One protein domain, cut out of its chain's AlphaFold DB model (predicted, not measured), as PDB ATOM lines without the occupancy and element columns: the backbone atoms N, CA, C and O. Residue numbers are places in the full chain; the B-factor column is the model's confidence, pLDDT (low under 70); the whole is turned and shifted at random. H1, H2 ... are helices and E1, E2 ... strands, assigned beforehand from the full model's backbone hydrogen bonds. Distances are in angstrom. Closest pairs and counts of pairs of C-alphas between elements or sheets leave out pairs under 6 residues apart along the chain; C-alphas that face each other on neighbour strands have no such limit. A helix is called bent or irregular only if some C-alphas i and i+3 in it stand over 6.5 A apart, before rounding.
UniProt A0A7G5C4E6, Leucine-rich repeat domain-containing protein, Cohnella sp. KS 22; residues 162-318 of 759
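AT A GLANCE: This is residues 162 to 318 of the 759 residues of the protein "Leucine-rich repeat domain-containing protein" of Cohnella sp. KS 22 (UniProt A0A7G5C4E6). A small parallel sheet, E1 E2 E3 E4, is wound in stacked turns at one end of an elongated model, and a bundle of three long helices, H2, H3 and H4, extends from it and makes the other end. On one face of the sheet H1 covers E3 and E4, and the turns before it are closed by long links without named elements. The printed part has 157 residues with four named helices and four named strands, in the order E1 E2 E3 H1 E4 H2 H3 H4; the sheet's order is E1 E2 E3 E4 and the class is mixed, helices and strands. The whole is only just compact, close to loose, with a radius of gyration of the C-alphas of 17.5 A and spans of 55 by 29 by 26 A.

IN THESE COORDINATES: The strands are E1, residues 173 to 176, E2, residues 195 to 198, E3, residues 218 to 221, and E4, residues 237 to 240. E1 begins at C-alpha 173 (-9.906, -34.662, -41.059). H1 is residues 226 to 234. H2, residues 242 to 257, is 22.3 A long; H3, residues 269 to 288, and H4, residues 295 to 314, are 28.5 A each. H4 ends at C-alpha 314 (-15.038, -2.189, -57.747).

HOW THE PARTS SIT: E1 and E2 are parallel, with N 174 and O 195 2.9 A apart; E2 and E3 have N 198 and O 220 at 2.8 A, and E3 and E4 N 219 and O 237 at 2.9 A, within hydrogen-bond range. Residues 182 to 183 pair in parallel with residues 204 to 205. E3, H1 and E4 form a strand-helix-strand unit, two parallel neighbour strands with a helix between, with a right-handed crossover. H1 has a height over the sheet of 9.0 A and runs along the strands, at 16 degrees to E3 on the local plane. H2, H3 and H4 form an up and down bundle, each running against the one before, and each only grazes the sheet. H2 and H3, a helical hairpin, touch at C-alphas 248 and 279, 6.0 A, with a tilt of 38 degrees, only just steep. H3 and H4, also a hairpin, touch at C-alphas 278 and 305, 5.2 A, with a shallow tilt of 17 degrees. H2 and H4 touch at C-alphas 244 and 302, 4.4 A, and run the same way. H1 is apart from H2, H3 and H4. Every O i to N i+4 pair is within hydrogen-bond range in H1, H2 and H3, and 14 of 16 in H4.

THE WHOLE: The C-alphas farthest apart, those of Glu 212 and Gly 263, are 55.5 A apart. H4 has a kink of 30 degrees near residue 302 and is only just irregular, with C-alphas 301 and 304 6.7 A apart. The links E1 to E2, E2 to E3 and H2 to H3 are long. The printed part has no cut, and no printed residue is under 70 in pLDDT.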
ATOM      1  N   SER A 162       4.925 -29.160 -33.467       95.69
ATOM      2  CA  SER A 162       6.169 -29.857 -33.124       95.69
ATOM      3  C   SER A 162       6.107 -31.363 -33.401       95.69
ATOM      4  O   SER A 162       5.040 -31.944 -33.612       95.69
ATOM      5  N   GLY A 163       7.275 -32.012 -33.395       96.81
ATOM      6  CA  GLY A 163       7.386 -33.410 -33.798       96.81
ATOM      7  C   GLY A 163       6.617 -34.348 -32.870       96.81
ATOM      8  O   GLY A 163       6.638 -34.181 -31.650       96.81
ATOM      9  N   GLY A 164       5.891 -35.302 -33.448       97.06
ATOM     10  CA  GLY A 164       5.065 -36.249 -32.692       97.06
ATOM     11  C   GLY A 164       3.855 -35.647 -31.968       97.06
ATOM     12  O   GLY A 164       3.189 -36.380 -31.242       97.06
ATOM     13  N   ALA A 165       3.566 -34.343 -32.117       96.94
ATOM     14  CA  ALA A 165       2.571 -33.631 -31.304       96.94
ATOM     15  C   ALA A 165       1.206 -34.331 -31.233       96.94
ATOM     16  O   ALA A 165       0.595 -34.321 -30.171       96.94
ATOM     17  N   PHE A 166       0.769 -34.972 -32.315       97.88
ATOM     18  CA  PHE A 166      -0.476 -35.732 -32.406       97.88
ATOM     19  C   PHE A 166      -0.258 -37.186 -32.861       97.88
ATOM     20  O   PHE A 166      -1.195 -37.805 -33.356       97.88
ATOM     21  N   ASP A 167       0.934 -37.769 -32.684       97.69
ATOM     22  CA  ASP A 167       1.182 -39.172 -33.062       97.69
ATOM     23  C   ASP A 167       0.229 -40.136 -32.315       97.69
ATOM     24  O   ASP A 167      -0.071 -39.956 -31.132       97.69
ATOM     25  N   THR A 168      -0.235 -41.181 -33.004       97.56
ATOM     26  CA  THR A 168      -1.067 -42.264 -32.465       97.56
ATOM     27  C   THR A 168      -2.402 -41.715 -31.954       97.56
ATOM     28  O   THR A 168      -2.706 -41.760 -30.763       97.56
ATOM     29  N   ASN A 169      -3.186 -41.174 -32.888       98.06
ATOM     30  CA  ASN A 169      -4.531 -40.622 -32.691       98.06
ATOM     31  C   ASN A 169      -5.507 -41.159 -33.764       98.06
ATOM     32  O   ASN A 169      -5.177 -42.076 -34.511       98.06
ATOM     33  N   GLN A 170      -6.736 -40.634 -33.821       96.69
ATOM     34  CA  GLN A 170      -7.814 -41.095 -34.716       96.69
ATOM     35  C   GLN A 170      -8.430 -39.944 -35.542       96.69
ATOM     36  O   GLN A 170      -9.606 -39.986 -35.906       96.69
ATOM     37  N   ILE A 171      -7.644 -38.900 -35.818       96.00
ATOM     38  CA  ILE A 171      -8.046 -37.674 -36.509       96.00
ATOM     39  C   ILE A 171      -8.336 -37.996 -37.977       96.00
ATOM     40  O   ILE A 171      -7.428 -38.239 -38.764       96.00
ATOM     41  N   ALA A 172      -9.609 -37.955 -38.373       93.19
ATOM     42  CA  ALA A 172      -9.999 -38.290 -39.745       93.19
ATOM     43  C   ALA A 172      -9.778 -37.137 -40.739       93.19
ATOM     44  O   ALA A 172      -9.448 -37.372 -41.908       93.19
ATOM     45  N   LYS A 173      -9.993 -35.899 -40.278       94.56
ATOM     46  CA  LYS A 173      -9.906 -34.662 -41.059       94.56
ATOM     47  C   LYS A 173      -9.050 -33.644 -40.318       94.56
ATOM     48  O   LYS A 173      -9.244 -33.440 -39.122       94.56
ATOM     49  N   LEU A 174      -8.150 -32.993 -41.043       95.38
ATOM     50  CA  LEU A 174      -7.255 -31.974 -40.510       95.38
ATOM     51  C   LEU A 174      -7.281 -30.737 -41.402       95.38
ATOM     52  O   LEU A 174      -7.019 -30.843 -42.595       95.38
ATOM     53  N   VAL A 175      -7.526 -29.572 -40.807       95.06
ATOM     54  CA  VAL A 175      -7.304 -28.272 -41.449       95.06
ATOM     55  C   VAL A 175      -6.102 -27.617 -40.776       95.06
ATOM     56  O   VAL A 175      -6.111 -27.401 -39.567       95.06
ATOM     57  N   ILE A 176      -5.064 -27.335 -41.559       95.25
ATOM     58  CA  ILE A 176      -3.856 -26.619 -41.150       95.25
ATOM     59  C   ILE A 176      -4.029 -25.146 -41.554       95.25
ATOM     60  O   ILE A 176      -4.043 -24.855 -42.758       95.25
ATOM     61  N   PRO A 177      -4.180 -24.224 -40.581       93.50
ATOM     62  CA  PRO A 177      -4.406 -22.804 -40.839       93.50
ATOM     63  C   PRO A 177      -3.261 -22.132 -41.599       93.50
ATOM     64  O   PRO A 177      -2.117 -22.590 -41.556       93.50
ATOM     65  N   ALA A 178      -3.548 -20.999 -42.247       91.56
ATOM     66  CA  ALA A 178      -2.566 -20.282 -43.067       91.56
ATOM     67  C   ALA A 178      -1.378 -19.739 -42.250       91.56
ATOM     68  O   ALA A 178      -0.282 -19.568 -42.781       91.56
ATOM     69  N   GLY A 179      -1.585 -19.506 -40.948       90.88
ATOM     70  CA  GLY A 179      -0.559 -19.038 -40.018       90.88
ATOM     71  C   GLY A 179       0.538 -20.057 -39.687       90.88
ATOM     72  O   GLY A 179       1.602 -19.641 -39.216       90.88
ATOM     73  N   VAL A 180       0.314 -21.352 -39.948       93.88
ATOM     74  CA  VAL A 180       1.269 -22.420 -39.630       93.88
ATOM     75  C   VAL A 180       2.394 -22.431 -40.661       93.88
ATOM     76  O   VAL A 180       2.185 -22.711 -41.839       93.88
ATOM     77  N   THR A 181       3.619 -22.173 -40.215       94.50
ATOM     78  CA  THR A 181       4.804 -22.121 -41.084       94.50
ATOM     79  C   THR A 181       5.544 -23.455 -41.151       94.50
ATOM     80  O   THR A 181       6.237 -23.729 -42.134       94.50
ATOM     81  N   SER A 182       5.395 -24.314 -40.135       94.69
ATOM     82  CA  SER A 182       6.092 -25.601 -40.077       94.69
ATOM     83  C   SER A 182       5.324 -26.685 -39.319       94.69
ATOM     84  O   SER A 182       4.807 -26.456 -38.221       94.69
ATOM     85  N   VAL A 183       5.305 -27.882 -39.905       96.31
ATOM     86  CA  VAL A 183       4.778 -29.127 -39.340       96.31
ATOM     87  C   VAL A 183       5.919 -30.139 -39.290       96.31
ATOM     88  O   VAL A 183       6.391 -30.587 -40.329       96.31
ATOM     89  N   ALA A 184       6.399 -30.479 -38.099       96.81
ATOM     90  CA  ALA A 184       7.608 -31.283 -37.936       96.81
ATOM     91  C   ALA A 184       7.399 -32.792 -38.193       96.81
ATOM     92  O   ALA A 184       6.278 -33.280 -38.362       96.81
ATOM     93  N   ASP A 185       8.503 -33.547 -38.208       96.50
ATOM     94  CA  ASP A 185       8.493 -35.006 -38.356       96.50
ATOM     95  C   ASP A 185       7.602 -35.683 -37.309       96.50
ATOM     96  O   ASP A 185       7.551 -35.287 -36.145       96.50
ATOM     97  N   TYR A 186       6.892 -36.726 -37.731       96.38
ATOM     98  CA  TYR A 186       5.950 -37.493 -36.913       96.38
ATOM     99  C   TYR A 186       4.756 -36.714 -36.335       96.38
ATOM    100  O   TYR A 186       3.981 -37.303 -35.589       96.38
ATOM    101  N   ALA A 187       4.571 -35.423 -36.654       96.81
ATOM    102  CA  ALA A 187       3.530 -34.581 -36.049       96.81
ATOM    103  C   ALA A 187       2.129 -35.222 -36.046       96.81
ATOM    104  O   ALA A 187       1.423 -35.092 -35.053       96.81
ATOM    105  N   PHE A 188       1.770 -35.951 -37.106       97.19
ATOM    106  CA  PHE A 188       0.523 -36.707 -37.247       97.19
ATOM    107  C   PHE A 188       0.782 -38.159 -37.689       97.19
ATOM    108  O   PHE A 188       0.068 -38.722 -38.525       97.19
ATOM    109  N   PHE A 189       1.833 -38.781 -37.149       95.69
ATOM    110  CA  PHE A 189       2.124 -40.199 -37.378       95.69
ATOM    111  C   PHE A 189       0.975 -41.075 -36.848       95.69
ATOM    112  O   PHE A 189       0.416 -40.771 -35.795       95.69
ATOM    113  N   ARG A 190       0.579 -42.143 -37.557       96.19
ATOM    114  CA  ARG A 190      -0.493 -43.074 -37.116       96.19
ATOM    115  C   ARG A 190      -1.751 -42.366 -36.586       96.19
ATOM    116  O   ARG A 190      -2.203 -42.639 -35.476       96.19
ATOM    117  N   SER A 191      -2.288 -41.414 -37.348       96.25
ATOM    118  CA  SER A 191      -3.395 -40.554 -36.903       96.25
ATOM    119  C   SER A 191      -4.731 -40.826 -37.594       96.25
ATOM    120  O   SER A 191      -5.694 -40.140 -37.293       96.25
ATOM    121  N   ASN A 192      -4.826 -41.821 -38.483       95.25
ATOM    122  CA  ASN A 192      -6.030 -42.145 -39.265       95.25
ATOM    123  C   ASN A 192      -6.524 -41.016 -40.206       95.25
ATOM    124  O   ASN A 192      -7.712 -40.940 -40.527       95.25
ATOM    125  N   LEU A 193      -5.617 -40.153 -40.675       96.25
ATOM    126  CA  LEU A 193      -5.947 -39.043 -41.572       96.25
ATOM    127  C   LEU A 193      -6.430 -39.544 -42.937       96.25
ATOM    128  O   LEU A 193      -5.734 -40.274 -43.636       96.25
ATOM    129  N   THR A 194      -7.613 -39.090 -43.349       95.25
ATOM    130  CA  THR A 194      -8.169 -39.341 -44.693       95.25
ATOM    131  C   THR A 194      -8.227 -38.077 -45.549       95.25
ATOM    132  O   THR A 194      -8.289 -38.159 -46.774       95.25
ATOM    133  N   SER A 195      -8.193 -36.904 -44.913       96.31
ATOM    134  CA  SER A 195      -8.271 -35.599 -45.563       96.31
ATOM    135  C   SER A 195      -7.428 -34.586 -44.803       96.31
ATOM    136  O   SER A 195      -7.672 -34.350 -43.618       96.31
ATOM    137  N   VAL A 196      -6.471 -33.966 -45.489       97.12
ATOM    138  CA  VAL A 196      -5.641 -32.886 -44.947       97.12
ATOM    139  C   VAL A 196      -5.792 -31.658 -45.834       97.12
ATOM    140  O   VAL A 196      -5.446 -31.704 -47.010       97.12
ATOM    141  N   THR A 197      -6.277 -30.560 -45.268       97.38
ATOM    142  CA  THR A 197      -6.367 -29.255 -45.924       97.38
ATOM    143  C   THR A 197      -5.256 -28.356 -45.403       97.38
ATOM    144  O   THR A 197      -5.136 -28.172 -44.196       97.38
ATOM    145  N   VAL A 198      -4.450 -27.781 -46.292       97.00
ATOM    146  CA  VAL A 198      -3.358 -26.860 -45.951       97.00
ATOM    147  C   VAL A 198      -3.636 -25.505 -46.586       97.00
ATOM    148  O   VAL A 198      -3.575 -25.365 -47.806       97.00
ATOM    149  N   LEU A 199      -3.931 -24.507 -45.749       95.38
ATOM    150  CA  LEU A 199      -4.270 -23.158 -46.213       95.38
ATOM    151  C   LEU A 199      -3.026 -22.301 -46.501       95.38
ATOM    152  O   LEU A 199      -3.070 -21.406 -47.340       95.38
ATOM    153  N   GLY A 200      -1.906 -22.574 -45.825       93.31
ATOM    154  CA  GLY A 200      -0.667 -21.807 -45.970       93.31
ATOM    155  C   GLY A 200       0.141 -22.203 -47.208       93.31
ATOM    156  O   GLY A 200       0.571 -23.346 -47.348       93.31
ATOM    157  N   ALA A 201       0.425 -21.236 -48.087       94.06
ATOM    158  CA  ALA A 201       1.218 -21.468 -49.303       94.06
ATOM    159  C   ALA A 201       2.674 -21.880 -49.014       94.06
ATOM    160  O   ALA A 201       3.289 -22.594 -49.804       94.06
ATOM    161  N   ALA A 202       3.218 -21.423 -47.883       95.31
ATOM    162  CA  ALA A 202       4.612 -21.608 -47.486       95.31
ATOM    163  C   ALA A 202       4.795 -22.605 -46.327       95.31
ATOM    164  O   ALA A 202       5.900 -22.722 -45.797       95.31
ATOM    165  N   THR A 203       3.740 -23.310 -45.905       95.94
ATOM    166  CA  THR A 203       3.827 -24.276 -44.801       95.94
ATOM    167  C   THR A 203       4.785 -25.405 -45.168       95.94
ATOM    168  O   THR A 203       4.588 -26.084 -46.171       95.94
ATOM    169  N   THR A 204       5.823 -25.609 -44.358       96.50
ATOM    170  CA  THR A 204       6.832 -26.662 -44.551       96.50
ATOM    171  C   THR A 204       6.495 -27.918 -43.752       96.50
ATOM    172  O   THR A 204       5.853 -27.838 -42.706       96.50
ATOM    173  N   PHE A 205       6.949 -29.080 -44.230       96.94
ATOM    174  CA  PHE A 205       6.633 -30.374 -43.628       96.94
ATOM    175  C   PHE A 205       7.889 -31.208 -43.395       96.94
ATOM    176  O   PHE A 205       8.725 -31.347 -44.288       96.94
ATOM    177  N   GLY A 206       7.976 -31.812 -42.213       95.06
ATOM    178  CA  GLY A 206       8.864 -32.930 -41.950       95.06
ATOM    179  C   GLY A 206       8.515 -34.101 -42.863       95.06
ATOM    180  O   GLY A 206       7.348 -34.337 -43.192       95.06
ATOM    181  N   ALA A 207       9.532 -34.850 -43.273       89.31
ATOM    182  CA  ALA A 207       9.376 -35.968 -44.179       89.31
ATOM    183  C   ALA A 207       8.338 -36.974 -43.648       89.31
ATOM    184  O   ALA A 207       7.539 -37.482 -44.436       89.31
ATOM    185  N   THR A 208       8.322 -37.267 -42.346       93.62
ATOM    186  CA  THR A 208       7.443 -38.288 -41.741       93.62
ATOM    187  C   THR A 208       6.174 -37.711 -41.102       93.62
ATOM    188  O   THR A 208       5.481 -38.424 -40.377       93.62
ATOM    189  N   ALA A 209       5.836 -36.442 -41.367       94.69
ATOM    190  CA  ALA A 209       4.735 -35.736 -40.702       94.69
ATOM    191  C   ALA A 209       3.381 -36.472 -40.774       94.69
ATOM    192  O   ALA A 209       2.655 -36.482 -39.784       94.69
ATOM    193  N   PHE A 210       3.072 -37.126 -41.902       95.44
ATOM    194  CA  PHE A 210       1.818 -37.867 -42.132       95.44
ATOM    195  C   PHE A 210       2.015 -39.379 -42.344       95.44
ATOM    196  O   PHE A 210       1.163 -40.040 -42.936       95.44
ATOM    197  N   HIS A 211       3.127 -39.958 -41.890       92.75
ATOM    198  CA  HIS A 211       3.382 -41.396 -42.059       92.75
ATOM    199  C   HIS A 211       2.382 -42.292 -41.312       92.75
ATOM    200  O   HIS A 211       1.796 -41.886 -40.309       92.75
ATOM    201  N   GLU A 212       2.211 -43.524 -41.808       94.50
ATOM    202  CA  GLU A 212       1.297 -44.535 -41.246       94.50
ATOM    203  C   GLU A 212      -0.171 -44.060 -41.141       94.50
ATOM    204  O   GLU A 212      -0.911 -44.425 -40.227       94.50
ATOM    205  N   ASN A 213      -0.600 -43.225 -42.091       95.19
ATOM    206  CA  ASN A 213      -2.004 -42.876 -42.319       95.19
ATOM    207  C   ASN A 213      -2.567 -43.657 -43.526       95.19
ATOM    208  O   ASN A 213      -1.783 -44.154 -44.341       95.19
ATOM    209  N   PRO A 214      -3.903 -43.778 -43.662       93.75
ATOM    210  CA  PRO A 214      -4.542 -44.442 -44.796       93.75
ATOM    211  C   PRO A 214      -3.953 -44.044 -46.158       93.75
ATOM    212  O   PRO A 214      -3.828 -42.865 -46.482       93.75
ATOM    213  N   ALA A 215      -3.625 -45.036 -46.994       88.19
ATOM    214  CA  ALA A 215      -2.995 -44.806 -48.299       88.19
ATOM    215  C   ALA A 215      -3.871 -43.989 -49.273       88.19
ATOM    216  O   ALA A 215      -3.360 -43.375 -50.202       88.19
ATOM    217  N   ASN A 216      -5.189 -43.961 -49.054       89.88
ATOM    218  CA  ASN A 216      -6.151 -43.177 -49.830       89.88
ATOM    219  C   ASN A 216      -6.371 -41.752 -49.281       89.88
ATOM    220  O   ASN A 216      -7.388 -41.139 -49.611       89.88
ATOM    221  N   MET A 217      -5.483 -41.245 -48.421       93.81
ATOM    222  CA  MET A 217      -5.535 -39.871 -47.924       93.81
ATOM    223  C   MET A 217      -5.370 -38.864 -49.069       93.81
ATOM    224  O   MET A 217      -4.490 -39.007 -49.925       93.81
ATOM    225  N   LYS A 218      -6.192 -37.811 -49.046       96.38
ATOM    226  CA  LYS A 218      -6.057 -36.649 -49.932       96.38
ATOM    227  C   LYS A 218      -5.440 -35.457 -49.211       96.38
ATOM    228  O   LYS A 218      -5.790 -35.174 -48.063       96.38
ATOM    229  N   ILE A 219      -4.571 -34.742 -49.920       97.12
ATOM    230  CA  ILE A 219      -4.026 -33.447 -49.509       97.12
ATOM    231  C   ILE A 219      -4.625 -32.363 -50.407       97.12
ATOM    232  O   ILE A 219      -4.394 -32.351 -51.616       97.12
ATOM    233  N   PHE A 220      -5.378 -31.453 -49.798       98.00
ATOM    234  CA  PHE A 220      -5.933 -30.256 -50.417       98.00
ATOM    235  C   PHE A 220      -5.021 -29.084 -50.076       98.00
ATOM    236  O   PHE A 220      -4.907 -28.715 -48.908       98.00
ATOM    237  N   ALA A 221      -4.341 -28.505 -51.059       97.12
ATOM    238  CA  ALA A 221      -3.444 -27.379 -50.808       97.12
ATOM    239  C   ALA A 221      -3.305 -26.480 -52.039       97.12
ATOM    240  O   ALA A 221      -3.837 -26.766 -53.111       97.12
ATOM    241  N   ILE A 222      -2.572 -25.381 -51.870       95.88
ATOM    242  CA  ILE A 222      -2.192 -24.485 -52.965       95.88
ATOM    243  C   ILE A 222      -1.235 -25.225 -53.916       95.88
ATOM    244  O   ILE A 222      -0.328 -25.940 -53.473       95.88
ATOM    245  N   ALA A 223      -1.426 -25.071 -55.225       95.62
ATOM    246  CA  ALA A 223      -0.567 -25.648 -56.251       95.62
ATOM    247  C   ALA A 223       0.883 -25.160 -56.099       95.62
ATOM    248  O   ALA A 223       1.134 -24.015 -55.726       95.62
ATOM    249  N   ASN A 224       1.853 -26.034 -56.386       94.75
ATOM    250  CA  ASN A 224       3.292 -25.762 -56.238       94.75
ATOM    251  C   ASN A 224       3.751 -25.396 -54.806       94.75
ATOM    252  O   ASN A 224       4.868 -24.917 -54.623       94.75
ATOM    253  N   SER A 225       2.920 -25.627 -53.784       96.62
ATOM    254  CA  SER A 225       3.295 -25.447 -52.374       96.62
ATOM    255  C   SER A 225       4.149 -26.613 -51.849       96.62
ATOM    256  O   SER A 225       4.145 -27.702 -52.436       96.62
ATOM    257  N   PRO A 226       4.825 -26.470 -50.691       97.38
ATOM    258  CA  PRO A 226       5.506 -27.602 -50.066       97.38
ATOM    259  C   PRO A 226       4.553 -28.757 -49.709       97.38
ATOM    260  O   PRO A 226       4.978 -29.910 -49.704       97.38
ATOM    261  N   ALA A 227       3.262 -28.483 -49.476       96.38
ATOM    262  CA  ALA A 227       2.241 -29.519 -49.303       96.38
ATOM    263  C   ALA A 227       2.003 -30.323 -50.595       96.38
ATOM    264  O   ALA A 227       1.863 -31.545 -50.537       96.38
ATOM    265  N   ALA A 228       2.015 -29.663 -51.761       95.62
ATOM    266  CA  ALA A 228       1.939 -30.334 -53.060       95.62
ATOM    267  C   ALA A 228       3.168 -31.229 -53.300       95.62
ATOM    268  O   ALA A 228       3.031 -32.388 -53.695       95.62
ATOM    269  N   THR A 229       4.366 -30.734 -52.973       96.00
ATOM    270  CA  THR A 229       5.614 -31.514 -53.030       96.00
ATOM    271  C   THR A 229       5.571 -32.723 -52.097       96.00
ATOM    272  O   THR A 229       5.957 -33.826 -52.491       96.00
ATOM    273  N   LEU A 230       5.065 -32.550 -50.871       94.56
ATOM    274  CA  LEU A 230       4.896 -33.646 -49.920       94.56
ATOM    275  C   LEU A 230       3.945 -34.713 -50.472       94.56
ATOM    276  O   LEU A 230       4.305 -35.890 -50.461       94.56
ATOM    277  N   ALA A 231       2.780 -34.305 -50.989       94.44
ATOM    278  CA  ALA A 231       1.804 -35.212 -51.588       94.44
ATOM    279  C   ALA A 231       2.438 -36.055 -52.704       94.44
ATOM    280  O   ALA A 231       2.363 -37.284 -52.662       94.44
ATOM    281  N   ALA A 232       3.160 -35.407 -53.624       93.81
ATOM    282  CA  ALA A 232       3.870 -36.073 -54.711       93.81
ATOM    283  C   ALA A 232       4.947 -37.050 -54.200       93.81
ATOM    284  O   ALA A 232       4.989 -38.202 -54.627       93.81
ATOM    285  N   SER A 233       5.782 -36.625 -53.245       91.81
ATOM    286  CA  SER A 233       6.874 -37.449 -52.695       91.81
ATOM    287  C   SER A 233       6.396 -38.688 -51.924       91.81
ATOM    288  O   SER A 233       7.151 -39.645 -51.749       91.81
ATOM    289  N   ARG A 234       5.149 -38.666 -51.437       88.88
ATOM    290  CA  ARG A 234       4.547 -39.718 -50.608       88.88
ATOM    291  C   ARG A 234       3.465 -40.523 -51.324       88.88
ATOM    292  O   ARG A 234       2.965 -41.480 -50.744       88.88
ATOM    293  N   GLY A 235       3.123 -40.163 -52.560       90.56
ATOM    294  CA  GLY A 235       2.067 -40.825 -53.327       90.56
ATOM    295  C   GLY A 235       0.652 -40.550 -52.810       90.56
ATOM    296  O   GLY A 235      -0.253 -41.324 -53.107       90.56
ATOM    297  N   TYR A 236       0.444 -39.472 -52.048       93.06
ATOM    298  CA  TYR A 236      -0.899 -39.045 -51.651       93.06
ATOM    299  C   TYR A 236      -1.599 -38.337 -52.810       93.06
ATOM    300  O   TYR A 236      -0.972 -37.609 -53.583       93.06
ATOM    301  N   ALA A 237      -2.916 -38.508 -52.910       95.25
ATOM    302  CA  ALA A 237      -3.702 -37.806 -53.914       95.25
ATOM    303  C   ALA A 237      -3.728 -36.301 -53.598       95.25
ATOM    304  O   ALA A 237      -4.166 -35.886 -52.525       95.25
ATOM    305  N   PHE A 238      -3.258 -35.486 -54.539       96.62
ATOM    306  CA  PHE A 238      -3.270 -34.030 -54.432       96.62
ATOM    307  C   PHE A 238      -4.533 -33.450 -55.076       96.62
ATOM    308  O   PHE A 238      -4.912 -33.851 -56.179       96.62
ATOM    309  N   VAL A 239      -5.165 -32.487 -54.405       97.31
ATOM    310  CA  VAL A 239      -6.295 -31.716 -54.932       97.31
ATOM    311  C   VAL A 239      -5.971 -30.229 -54.814       97.31
ATOM    312  O   VAL A 239      -5.698 -29.729 -53.724       97.31
ATOM    313  N   ASP A 240      -6.002 -29.526 -55.943       96.31
ATOM    314  CA  ASP A 240      -5.695 -28.099 -55.997       96.31
ATOM    315  C   ASP A 240      -6.829 -27.264 -55.383       96.31
ATOM    316  O   ASP A 240      -7.970 -27.313 -55.843       96.31
ATOM    317  N   GLY A 241      -6.503 -26.500 -54.339       95.94
ATOM    318  CA  GLY A 241      -7.403 -25.546 -53.691       95.94
ATOM    319  C   GLY A 241      -6.997 -24.084 -53.845       95.94
ATOM    320  O   GLY A 241      -7.541 -23.236 -53.141       95.94
ATOM    321  N   THR A 242      -6.057 -23.777 -54.746       95.38
ATOM    322  CA  THR A 242      -5.427 -22.453 -54.894       95.38
ATOM    323  C   THR A 242      -6.433 -21.307 -54.912       95.38
ATOM    324  O   THR A 242      -6.338 -20.409 -54.079       95.38
ATOM    325  N   ALA A 243      -7.422 -21.359 -55.810       95.44
ATOM    326  CA  ALA A 243      -8.396 -20.280 -55.981       95.44
ATOM    327  C   ALA A 243      -9.222 -20.019 -54.711       95.44
ATOM    328  O   ALA A 243      -9.423 -18.869 -54.326       95.44
ATOM    329  N   LEU A 244      -9.669 -21.082 -54.037       97.12
ATOM    330  CA  LEU A 244     -10.470 -20.969 -52.820       97.12
ATOM    331  C   LEU A 244      -9.632 -20.437 -51.651       97.12
ATOM    332  O   LEU A 244     -10.049 -19.506 -50.967       97.12
ATOM    333  N   PHE A 245      -8.454 -21.021 -51.422       96.00
ATOM    334  CA  PHE A 245      -7.638 -20.708 -50.247       96.00
ATOM    335  C   PHE A 245      -7.026 -19.309 -50.335       96.00
ATOM    336  O   PHE A 245      -7.064 -18.569 -49.356       96.00
ATOM    337  N   GLN A 246      -6.538 -18.904 -51.512       95.06
ATOM    338  CA  GLN A 246      -6.066 -17.532 -51.722       95.06
ATOM    339  C   GLN A 246      -7.222 -16.531 -51.665       95.06
ATOM    340  O   GLN A 246      -7.083 -15.495 -51.024       95.06
ATOM    341  N   GLY A 247      -8.379 -16.861 -52.252       96.31
ATOM    342  CA  GLY A 247      -9.565 -16.008 -52.191       96.31
ATOM    343  C   GLY A 247     -10.015 -15.719 -50.756       96.31
ATOM    344  O   GLY A 247     -10.360 -14.584 -50.443       96.31
ATOM    345  N   VAL A 248      -9.966 -16.712 -49.860       95.75
ATOM    346  CA  VAL A 248     -10.308 -16.524 -48.439       95.75
ATOM    347  C   VAL A 248      -9.359 -15.529 -47.764       95.75
ATOM    348  O   VAL A 248      -9.829 -14.612 -47.092       95.75
ATOM    349  N   GLU A 249      -8.049 -15.641 -47.990       94.12
ATOM    350  CA  GLU A 249      -7.079 -14.693 -47.421       94.12
ATOM    351  C   GLU A 249      -7.190 -13.289 -48.043       94.12
ATOM    352  O   GLU A 249      -7.128 -12.294 -47.318       94.12
ATOM    353  N   THR A 250      -7.437 -13.181 -49.353       96.31
ATOM    354  CA  THR A 250      -7.695 -11.895 -50.025       96.31
ATOM    355  C   THR A 250      -8.938 -11.213 -49.455       96.31
ATOM    356  O   THR A 250      -8.872 -10.051 -49.058       96.31
ATOM    357  N   ALA A 251     -10.058 -11.935 -49.349       97.56
ATOM    358  CA  ALA A 251     -11.299 -11.404 -48.791       97.56
ATOM    359  C   ALA A 251     -11.119 -10.932 -47.342       97.56
ATOM    360  O   ALA A 251     -11.597  -9.863 -46.971       97.56
ATOM    361  N   LYS A 252     -10.379 -11.695 -46.532       94.62
ATOM    362  CA  LYS A 252     -10.044 -11.329 -45.153       94.62
ATOM    363  C   LYS A 252      -9.234 -10.030 -45.070       94.62
ATOM    364  O   LYS A 252      -9.516  -9.218 -44.192       94.62
ATOM    365  N   SER A 253      -8.255  -9.817 -45.958       95.31
ATOM    366  CA  SER A 253      -7.506  -8.550 -46.010       95.31
ATOM    367  C   SER A 253      -8.408  -7.394 -46.424       95.31
ATOM    368  O   SER A 253      -8.457  -6.385 -45.733       95.31
ATOM    369  N   LEU A 254      -9.202  -7.569 -47.484       97.50
ATOM    370  CA  LEU A 254     -10.101  -6.528 -47.986       97.50
ATOM    371  C   LEU A 254     -11.113  -6.065 -46.929       97.50
ATOM    372  O   LEU A 254     -11.281  -4.866 -46.732       97.50
ATOM    373  N   LEU A 255     -11.735  -6.999 -46.201       97.00
ATOM    374  CA  LEU A 255     -12.663  -6.684 -45.105       97.00
ATOM    375  C   LEU A 255     -11.990  -5.928 -43.949       97.00
ATOM    376  O   LEU A 255     -12.636  -5.159 -43.243       97.00
ATOM    377  N   LYS A 256     -10.693  -6.154 -43.731       95.06
ATOM    378  CA  LYS A 256      -9.918  -5.451 -42.705       95.06
ATOM    379  C   LYS A 256      -9.520  -4.047 -43.163       95.06
ATOM    380  O   LYS A 256      -9.582  -3.113 -42.365       95.06
ATOM    381  N   ASP A 257      -9.086  -3.919 -44.411       95.31
ATOM    382  CA  ASP A 257      -8.478  -2.700 -44.944       95.31
ATOM    383  C   ASP A 257      -9.535  -1.677 -45.409       95.31
ATOM    384  O   ASP A 257      -9.266  -0.475 -45.428       95.31
ATOM    385  N   HIS A 258     -10.759  -2.131 -45.714       96.31
ATOM    386  CA  HIS A 258     -11.840  -1.302 -46.251       96.31
ATOM    387  C   HIS A 258     -13.118  -1.420 -45.415       96.31
ATOM    388  O   HIS A 258     -13.949  -2.306 -45.609       96.31
ATOM    389  N   LEU A 259     -13.290  -0.480 -44.485       94.62
ATOM    390  CA  LEU A 259     -14.447  -0.440 -43.591       94.62
ATOM    391  C   LEU A 259     -15.724   0.065 -44.298       94.62
ATOM    392  O   LEU A 259     -15.638   0.796 -45.291       94.62
ATOM    393  N   PRO A 260     -16.919  -0.250 -43.760       94.44
ATOM    394  CA  PRO A 260     -18.175   0.324 -44.232       94.44
ATOM    395  C   PRO A 260     -18.221   1.854 -44.101       94.44
ATOM    396  O   PRO A 260     -17.983   2.395 -43.019       94.44
ATOM    397  N   GLY A 261     -18.602   2.556 -45.171       92.94
ATOM    398  CA  GLY A 261     -18.819   4.001 -45.172       92.94
ATOM    399  C   GLY A 261     -18.860   4.621 -46.572       92.94
ATOM    400  O   GLY A 261     -19.047   3.929 -47.571       92.94
ATOM    401  N   THR A 262     -18.745   5.949 -46.637       89.81
ATOM    402  CA  THR A 262     -18.836   6.739 -47.883       89.81
ATOM    403  C   THR A 262     -17.561   7.525 -48.204       89.81
ATOM    404  O   THR A 262     -17.529   8.256 -49.192       89.81
ATOM    405  N   GLY A 263     -16.543   7.451 -47.347       91.31
ATOM    406  CA  GLY A 263     -15.252   8.115 -47.535       91.31
ATOM    407  C   GLY A 263     -14.329   7.345 -48.478       91.31
ATOM    408  O   GLY A 263     -14.579   6.185 -48.791       91.31
ATOM    409  N   VAL A 264     -13.243   7.984 -48.916       93.62
ATOM    410  CA  VAL A 264     -12.239   7.345 -49.781       93.62
ATOM    411  C   VAL A 264     -11.660   6.099 -49.109       93.62
ATOM    412  O   VAL A 264     -11.372   6.103 -47.913       93.62
ATOM    413  N   GLY A 265     -11.511   5.024 -49.881       93.44
ATOM    414  CA  GLY A 265     -11.034   3.733 -49.392       93.44
ATOM    415  C   GLY A 265     -12.077   2.932 -48.607       93.44
ATOM    416  O   GLY A 265     -11.768   1.826 -48.176       93.44
ATOM    417  N   GLN A 266     -13.295   3.444 -48.420       95.12
ATOM    418  CA  GLN A 266     -14.401   2.712 -47.796       95.12
ATOM    419  C   GLN A 266     -15.287   2.050 -48.855       95.12
ATOM    420  O   GLN A 266     -15.201   2.353 -50.045       95.12
ATOM    421  N   VAL A 267     -16.161   1.152 -48.405       96.31
ATOM    422  CA  VAL A 267     -17.172   0.477 -49.234       96.31
ATOM    423  C   VAL A 267     -18.555   0.623 -48.608       96.31
ATOM    424  O   VAL A 267     -18.689   0.869 -47.412       96.31
ATOM    425  N   SER A 268     -19.618   0.418 -49.384       95.69
ATOM    426  CA  SER A 268     -20.969   0.387 -48.810       95.69
ATOM    427  C   SER A 268     -21.132  -0.746 -47.784       95.69
ATOM    428  O   SER A 268     -20.522  -1.811 -47.905       95.69
ATOM    429  N   ALA A 269     -22.017  -0.549 -46.801       95.25
ATOM    430  CA  ALA A 269     -22.347  -1.589 -45.822       95.25
ATOM    431  C   ALA A 269     -22.844  -2.884 -46.487       95.25
ATOM    432  O   ALA A 269     -22.536  -3.974 -46.010       95.25
ATOM    433  N   THR A 270     -23.557  -2.767 -47.612       95.75
ATOM    434  CA  THR A 270     -24.028  -3.908 -48.406       95.75
ATOM    435  C   THR A 270     -22.865  -4.676 -49.024       95.75
ATOM    436  O   THR A 270     -22.739  -5.867 -48.772       95.75
ATOM    437  N   ALA A 271     -21.962  -3.998 -49.743       96.44
ATOM    438  CA  ALA A 271     -20.799  -4.648 -50.356       96.44
ATOM    439  C   ALA A 271     -19.917  -5.344 -49.304       96.44
ATOM    440  O   ALA A 271     -19.450  -6.465 -49.512       96.44
ATOM    441  N   HIS A 272     -19.744  -4.714 -48.138       97.62
ATOM    442  CA  HIS A 272     -19.028  -5.319 -47.021       97.62
ATOM    443  C   HIS A 272     -19.730  -6.557 -46.457       97.62
ATOM    444  O   HIS A 272     -19.080  -7.574 -46.198       97.62
ATOM    445  N   ALA A 273     -21.049  -6.501 -46.267       96.75
ATOM    446  CA  ALA A 273     -21.832  -7.644 -45.809       96.75
ATOM    447  C   ALA A 273     -21.789  -8.803 -46.818       96.75
ATOM    448  O   ALA A 273     -21.612  -9.953 -46.415       96.75
ATOM    449  N   ASP A 274     -21.868  -8.510 -48.117       97.19
ATOM    450  CA  ASP A 274     -21.816  -9.507 -49.186       97.19
ATOM    451  C   ASP A 274     -20.475 -10.254 -49.199       97.19
ATOM    452  O   ASP A 274     -20.459 -11.489 -49.204       97.19
ATOM    453  N   LEU A 275     -19.348  -9.536 -49.104       98.25
ATOM    454  CA  LEU A 275     -18.028 -10.168 -49.000       98.25
ATOM    455  C   LEU A 275     -17.863 -10.943 -47.684       98.25
ATOM    456  O   LEU A 275     -17.303 -12.040 -47.689       98.25
ATOM    457  N   THR A 276     -18.393 -10.428 -46.569       97.94
ATOM    458  CA  THR A 276     -18.380 -11.131 -45.271       97.94
ATOM    459  C   THR A 276     -19.113 -12.472 -45.363       97.94
ATOM    460  O   THR A 276     -18.591 -13.499 -44.925       97.94
ATOM    461  N   ASN A 277     -20.297 -12.482 -45.979       97.62
ATOM    462  CA  ASN A 277     -21.106 -13.684 -46.169       97.62
ATOM    463  C   ASN A 277     -20.427 -14.682 -47.119       97.62
ATOM    464  O   ASN A 277     -20.389 -15.877 -46.825       97.62
ATOM    465  N   ALA A 278     -19.846 -14.203 -48.223       97.69
ATOM    466  CA  ALA A 278     -19.103 -15.044 -49.160       97.69
ATOM    467  C   ALA A 278     -17.857 -15.671 -48.507       97.69
ATOM    468  O   ALA A 278     -17.610 -16.869 -48.664       97.69
ATOM    469  N   HIS A 279     -17.108 -14.892 -47.720       97.38
ATOM    470  CA  HIS A 279     -15.966 -15.376 -46.945       97.38
ATOM    471  C   HIS A 279     -16.394 -16.432 -45.910       97.38
ATOM    472  O   HIS A 279     -15.770 -17.489 -45.814       97.38
ATOM    473  N   ALA A 280     -17.491 -16.202 -45.178       96.50
ATOM    474  CA  ALA A 280     -18.028 -17.164 -44.214       96.50
ATOM    475  C   ALA A 280     -18.479 -18.477 -44.882       96.50
ATOM    476  O   ALA A 280     -18.172 -19.557 -44.377       96.50
ATOM    477  N   ALA A 281     -19.146 -18.403 -46.038       96.31
ATOM    478  CA  ALA A 281     -19.551 -19.579 -46.807       96.31
ATOM    479  C   ALA A 281     -18.340 -20.385 -47.315       96.31
ATOM    480  O   ALA A 281     -18.324 -21.612 -47.212       96.31
ATOM    481  N   ALA A 282     -17.297 -19.704 -47.799       96.69
ATOM    482  CA  ALA A 282     -16.052 -20.338 -48.226       96.69
ATOM    483  C   ALA A 282     -15.318 -21.023 -47.061       96.69
ATOM    484  O   ALA A 282     -14.862 -22.158 -47.199       96.69
ATOM    485  N   ARG A 283     -15.256 -20.378 -45.888       94.12
ATOM    486  CA  ARG A 283     -14.707 -20.972 -44.656       94.12
ATOM    487  C   ARG A 283     -15.486 -22.207 -44.213       94.12
ATOM    488  O   ARG A 283     -14.876 -23.229 -43.917       94.12
ATOM    489  N   LEU A 284     -16.817 -22.141 -44.241       94.06
ATOM    490  CA  LEU A 284     -17.672 -23.280 -43.905       94.06
ATOM    491  C   LEU A 284     -17.438 -24.466 -44.854       94.06
ATOM    492  O   LEU A 284     -17.408 -25.614 -44.412       94.06
ATOM    493  N   PHE A 285     -17.225 -24.201 -46.148       96.00
ATOM    494  CA  PHE A 285     -16.848 -25.237 -47.108       96.00
ATOM    495  C   PHE A 285     -15.476 -25.849 -46.781       96.00
ATOM    496  O   PHE A 285     -15.356 -27.073 -46.768       96.00
ATOM    497  N   ILE A 286     -14.466 -25.021 -46.473       94.38
ATOM    498  CA  ILE A 286     -13.111 -25.462 -46.088       94.38
ATOM    499  C   ILE A 286     -13.150 -26.405 -44.883       94.38
ATOM    500  O   ILE A 286     -12.550 -27.481 -44.931       94.38
ATOM    501  N   ASP A 287     -13.891 -26.038 -43.837       90.25
ATOM    502  CA  ASP A 287     -14.045 -26.852 -42.625       90.25
ATOM    503  C   ASP A 287     -14.751 -28.195 -42.923       90.25
ATOM    504  O   ASP A 287     -14.534 -29.203 -42.244       90.25
ATOM    505  N   GLY A 288     -15.574 -28.232 -43.976       91.81
ATOM    506  CA  GLY A 288     -16.284 -29.416 -44.454       91.81
ATOM    507  C   GLY A 288     -15.466 -30.356 -45.348       91.81
ATOM    508  O   GLY A 288     -15.881 -31.513 -45.517       91.81
ATOM    509  N   ILE A 289     -14.317 -29.917 -45.886       93.88
ATOM    510  CA  ILE A 289     -13.501 -30.692 -46.838       93.88
ATOM    511  C   ILE A 289     -13.218 -32.094 -46.285       93.88
ATOM    512  O   ILE A 289     -12.916 -32.303 -45.107       93.88
ATOM    513  N   GLY A 290     -13.390 -33.100 -47.135       91.06
ATOM    514  CA  GLY A 290     -13.194 -34.496 -46.774       91.06
ATOM    515  C   GLY A 290     -12.678 -35.314 -47.944       91.06
ATOM    516  O   GLY A 290     -12.569 -34.834 -49.066       91.06
ATOM    517  N   ASN A 291     -12.423 -36.599 -47.706       86.06
ATOM    518  CA  ASN A 291     -11.828 -37.460 -48.730       86.06
ATOM    519  C   ASN A 291     -12.716 -37.641 -49.988       86.06
ATOM    520  O   ASN A 291     -12.220 -37.942 -51.072       86.06
ATOM    521  N   ALA A 292     -14.033 -37.427 -49.884       85.44
ATOM    522  CA  ALA A 292     -14.941 -37.451 -51.036       85.44
ATOM    523  C   ALA A 292     -14.782 -36.229 -51.962       85.44
ATOM    524  O   ALA A 292     -15.124 -36.319 -53.137       85.44
ATOM    525  N   THR A 293     -14.232 -35.123 -51.459       92.31
ATOM    526  CA  THR A 293     -14.095 -33.865 -52.193       92.31
ATOM    527  C   THR A 293     -13.115 -34.010 -53.367       92.31
ATOM    528  O   THR A 293     -12.076 -34.683 -53.269       92.31
ATOM    529  N   VAL A 294     -13.451 -33.386 -54.495       93.12
ATOM    530  CA  VAL A 294     -12.649 -33.341 -55.728       93.12
ATOM    531  C   VAL A 294     -12.361 -31.897 -56.152       93.12
ATOM    532  O   VAL A 294     -12.981 -30.960 -55.659       93.12
ATOM    533  N   ALA A 295     -11.428 -31.700 -57.088       91.81
ATOM    534  CA  ALA A 295     -10.996 -30.365 -57.520       91.81
ATOM    535  C   ALA A 295     -12.153 -29.475 -58.020       91.81
ATOM    536  O   ALA A 295     -12.188 -28.287 -57.716       91.81
ATOM    537  N   SER A 296     -13.138 -30.042 -58.729       94.56
ATOM    538  CA  SER A 296     -14.309 -29.292 -59.207       94.56
ATOM    539  C   SER A 296     -15.174 -28.732 -58.078       94.56
ATOM    540  O   SER A 296     -15.788 -27.680 -58.262       94.56
ATOM    541  N   ASP A 297     -15.207 -29.386 -56.914       96.81
ATOM    542  CA  ASP A 297     -15.948 -28.892 -55.753       96.81
ATOM    543  C   ASP A 297     -15.274 -27.631 -55.193       96.81
ATOM    544  O   ASP A 297     -15.955 -26.657 -54.882       96.81
ATOM    545  N   LEU A 298     -13.933 -27.612 -55.132       96.12
ATOM    546  CA  LEU A 298     -13.160 -26.453 -54.668       96.12
ATOM    547  C   LEU A 298     -13.296 -25.278 -55.636       96.12
ATOM    548  O   LEU A 298     -13.512 -24.150 -55.198       96.12
ATOM    549  N   THR A 299     -13.231 -25.534 -56.945       94.19
ATOM    550  CA  THR A 299     -13.471 -24.505 -57.966       94.19
ATOM    551  C   THR A 299     -14.883 -23.928 -57.858       94.19
ATOM    552  O   THR A 299     -15.059 -22.712 -57.914       94.19
ATOM    553  N   SER A 300     -15.891 -24.782 -57.646       95.19
ATOM    554  CA  SER A 300     -17.285 -24.348 -57.481       95.19
ATOM    555  C   SER A 300     -17.487 -23.526 -56.207       95.19
ATOM    556  O   SER A 300     -18.217 -22.540 -56.231       95.19
ATOM    557  N   ALA A 301     -16.806 -23.881 -55.114       94.44
ATOM    558  CA  ALA A 301     -16.821 -23.117 -53.868       94.44
ATOM    559  C   ALA A 301     -16.066 -21.776 -53.972       94.44
ATOM    560  O   ALA A 301     -16.436 -20.812 -53.304       94.44
ATOM    561  N   ALA A 302     -15.033 -21.685 -54.819       96.44
ATOM    562  CA  ALA A 302     -14.257 -20.461 -55.022       96.44
ATOM    563  C   ALA A 302     -14.991 -19.405 -55.865       96.44
ATOM    564  O   ALA A 302     -14.793 -18.210 -55.658       96.44
ATOM    565  N   ALA A 303     -15.834 -19.819 -56.816       96.31
ATOM    566  CA  ALA A 303     -16.436 -18.909 -57.793       96.31
ATOM    567  C   ALA A 303     -17.316 -17.788 -57.179       96.31
ATOM    568  O   ALA A 303     -17.134 -16.625 -57.564       96.31
ATOM    569  N   PRO A 304     -18.216 -18.058 -56.207       96.69
ATOM    570  CA  PRO A 304     -18.977 -17.000 -55.537       96.69
ATOM    571  C   PRO A 304     -18.082 -16.024 -54.764       96.69
ATOM    572  O   PRO A 304     -18.318 -14.820 -54.798       96.69
ATOM    573  N   LEU A 305     -17.025 -16.530 -54.117       97.81
ATOM    574  CA  LEU A 305     -16.068 -15.704 -53.381       97.81
ATOM    575  C   LEU A 305     -15.275 -14.787 -54.317       97.81
ATOM    576  O   LEU A 305     -15.174 -13.596 -54.048       97.81
ATOM    577  N   GLY A 306     -14.767 -15.314 -55.434       96.81
ATOM    578  CA  GLY A 306     -14.067 -14.512 -56.441       96.81
ATOM    579  C   GLY A 306     -14.950 -13.401 -57.013       96.81
ATOM    580  O   GLY A 306     -14.513 -12.260 -57.128       96.81
ATOM    581  N   THR A 307     -16.225 -13.704 -57.278       97.44
ATOM    582  CA  THR A 307     -17.205 -12.703 -57.734       97.44
ATOM    583  C   THR A 307     -17.436 -11.615 -56.681       97.44
ATOM    584  O   THR A 307     -17.464 -10.427 -57.013       97.44
ATOM    585  N   ALA A 308     -17.571 -12.000 -55.408       97.81
ATOM    586  CA  ALA A 308     -17.740 -11.060 -54.304       97.81
ATOM    587  C   ALA A 308     -16.505 -10.164 -54.114       97.81
ATOM    588  O   ALA A 308     -16.667  -8.965 -53.917       97.81
ATOM    589  N   ILE A 309     -15.290 -10.713 -54.241       98.12
ATOM    590  CA  ILE A 309     -14.031  -9.950 -54.183       98.12
ATOM    591  C   ILE A 309     -13.993  -8.890 -55.285       98.12
ATOM    592  O   ILE A 309     -13.854  -7.711 -54.977       98.12
ATOM    593  N   SER A 310     -14.195  -9.273 -56.551       97.12
ATOM    594  CA  SER A 310     -14.160  -8.308 -57.659       97.12
ATOM    595  C   SER A 310     -15.244  -7.233 -57.535       97.12
ATOM    596  O   SER A 310     -15.011  -6.071 -57.860       97.12
ATOM    597  N   THR A 311     -16.427  -7.603 -57.032       96.56
ATOM    598  CA  THR A 311     -17.513  -6.647 -56.765       96.56
ATOM    599  C   THR A 311     -17.142  -5.680 -55.641       96.56
ATOM    600  O   THR A 311     -17.410  -4.485 -55.742       96.56
ATOM    601  N   PHE A 312     -16.505  -6.180 -54.582       97.81
ATOM    602  CA  PHE A 312     -16.047  -5.376 -53.456       97.81
ATOM    603  C   PHE A 312     -14.958  -4.387 -53.877       97.81
ATOM    604  O   PHE A 312     -15.073  -3.204 -53.575       97.81
ATOM    605  N   GLU A 313     -13.945  -4.840 -54.621       97.00
ATOM    606  CA  GLU A 313     -12.865  -3.989 -55.140       97.00
ATOM    607  C   GLU A 313     -13.409  -2.864 -56.030       97.00
ATOM    608  O   GLU A 313     -13.025  -1.705 -55.877       97.00
ATOM    609  N   ALA A 314     -14.368  -3.180 -56.907       95.31
ATOM    610  CA  ALA A 314     -15.038  -2.189 -57.747       95.31
ATOM    611  C   ALA A 314     -15.901  -1.191 -56.949       95.31
ATOM    612  O   ALA A 314     -16.173  -0.092 -57.431       95.31
ATOM    613  N   ALA A 315     -16.339  -1.559 -55.741       95.25
ATOM    614  CA  ALA A 315     -17.147  -0.718 -54.861       95.25
ATOM    615  C   ALA A 315     -16.316   0.191 -53.937       95.25
ATOM    616  O   ALA A 315     -16.904   1.003 -53.216       95.25
ATOM    617  N   ILE A 316     -14.981   0.069 -53.934       95.62
ATOM    618  CA  ILE A 316     -14.101   0.932 -53.139       95.62
ATOM    619  C   ILE A 316     -14.217   2.367 -53.653       95.62
ATOM    620  O   ILE A 316     -13.934   2.661 -54.819       95.62
ATOM    621  N   VAL A 317     -14.601   3.279 -52.761       94.19
ATOM    622  CA  VAL A 317     -14.725   4.705 -53.067       94.19
ATOM    623  C   VAL A 317     -13.349   5.278 -53.399       94.19
ATOM    624  O   VAL A 317     -12.435   5.262 -52.573       94.19
ATOM    625  N   GLN A 318     -13.211   5.808 -54.611       93.12
ATOM    626  CA  GLN A 318     -11.966   6.397 -55.100       93.12
ATOM    627  C   GLN A 318     -11.826   7.864 -54.671       93.12
ATOM    628  O   GLN A 318     -12.822   8.567 -54.471       93.12
TER     629      GLN A 318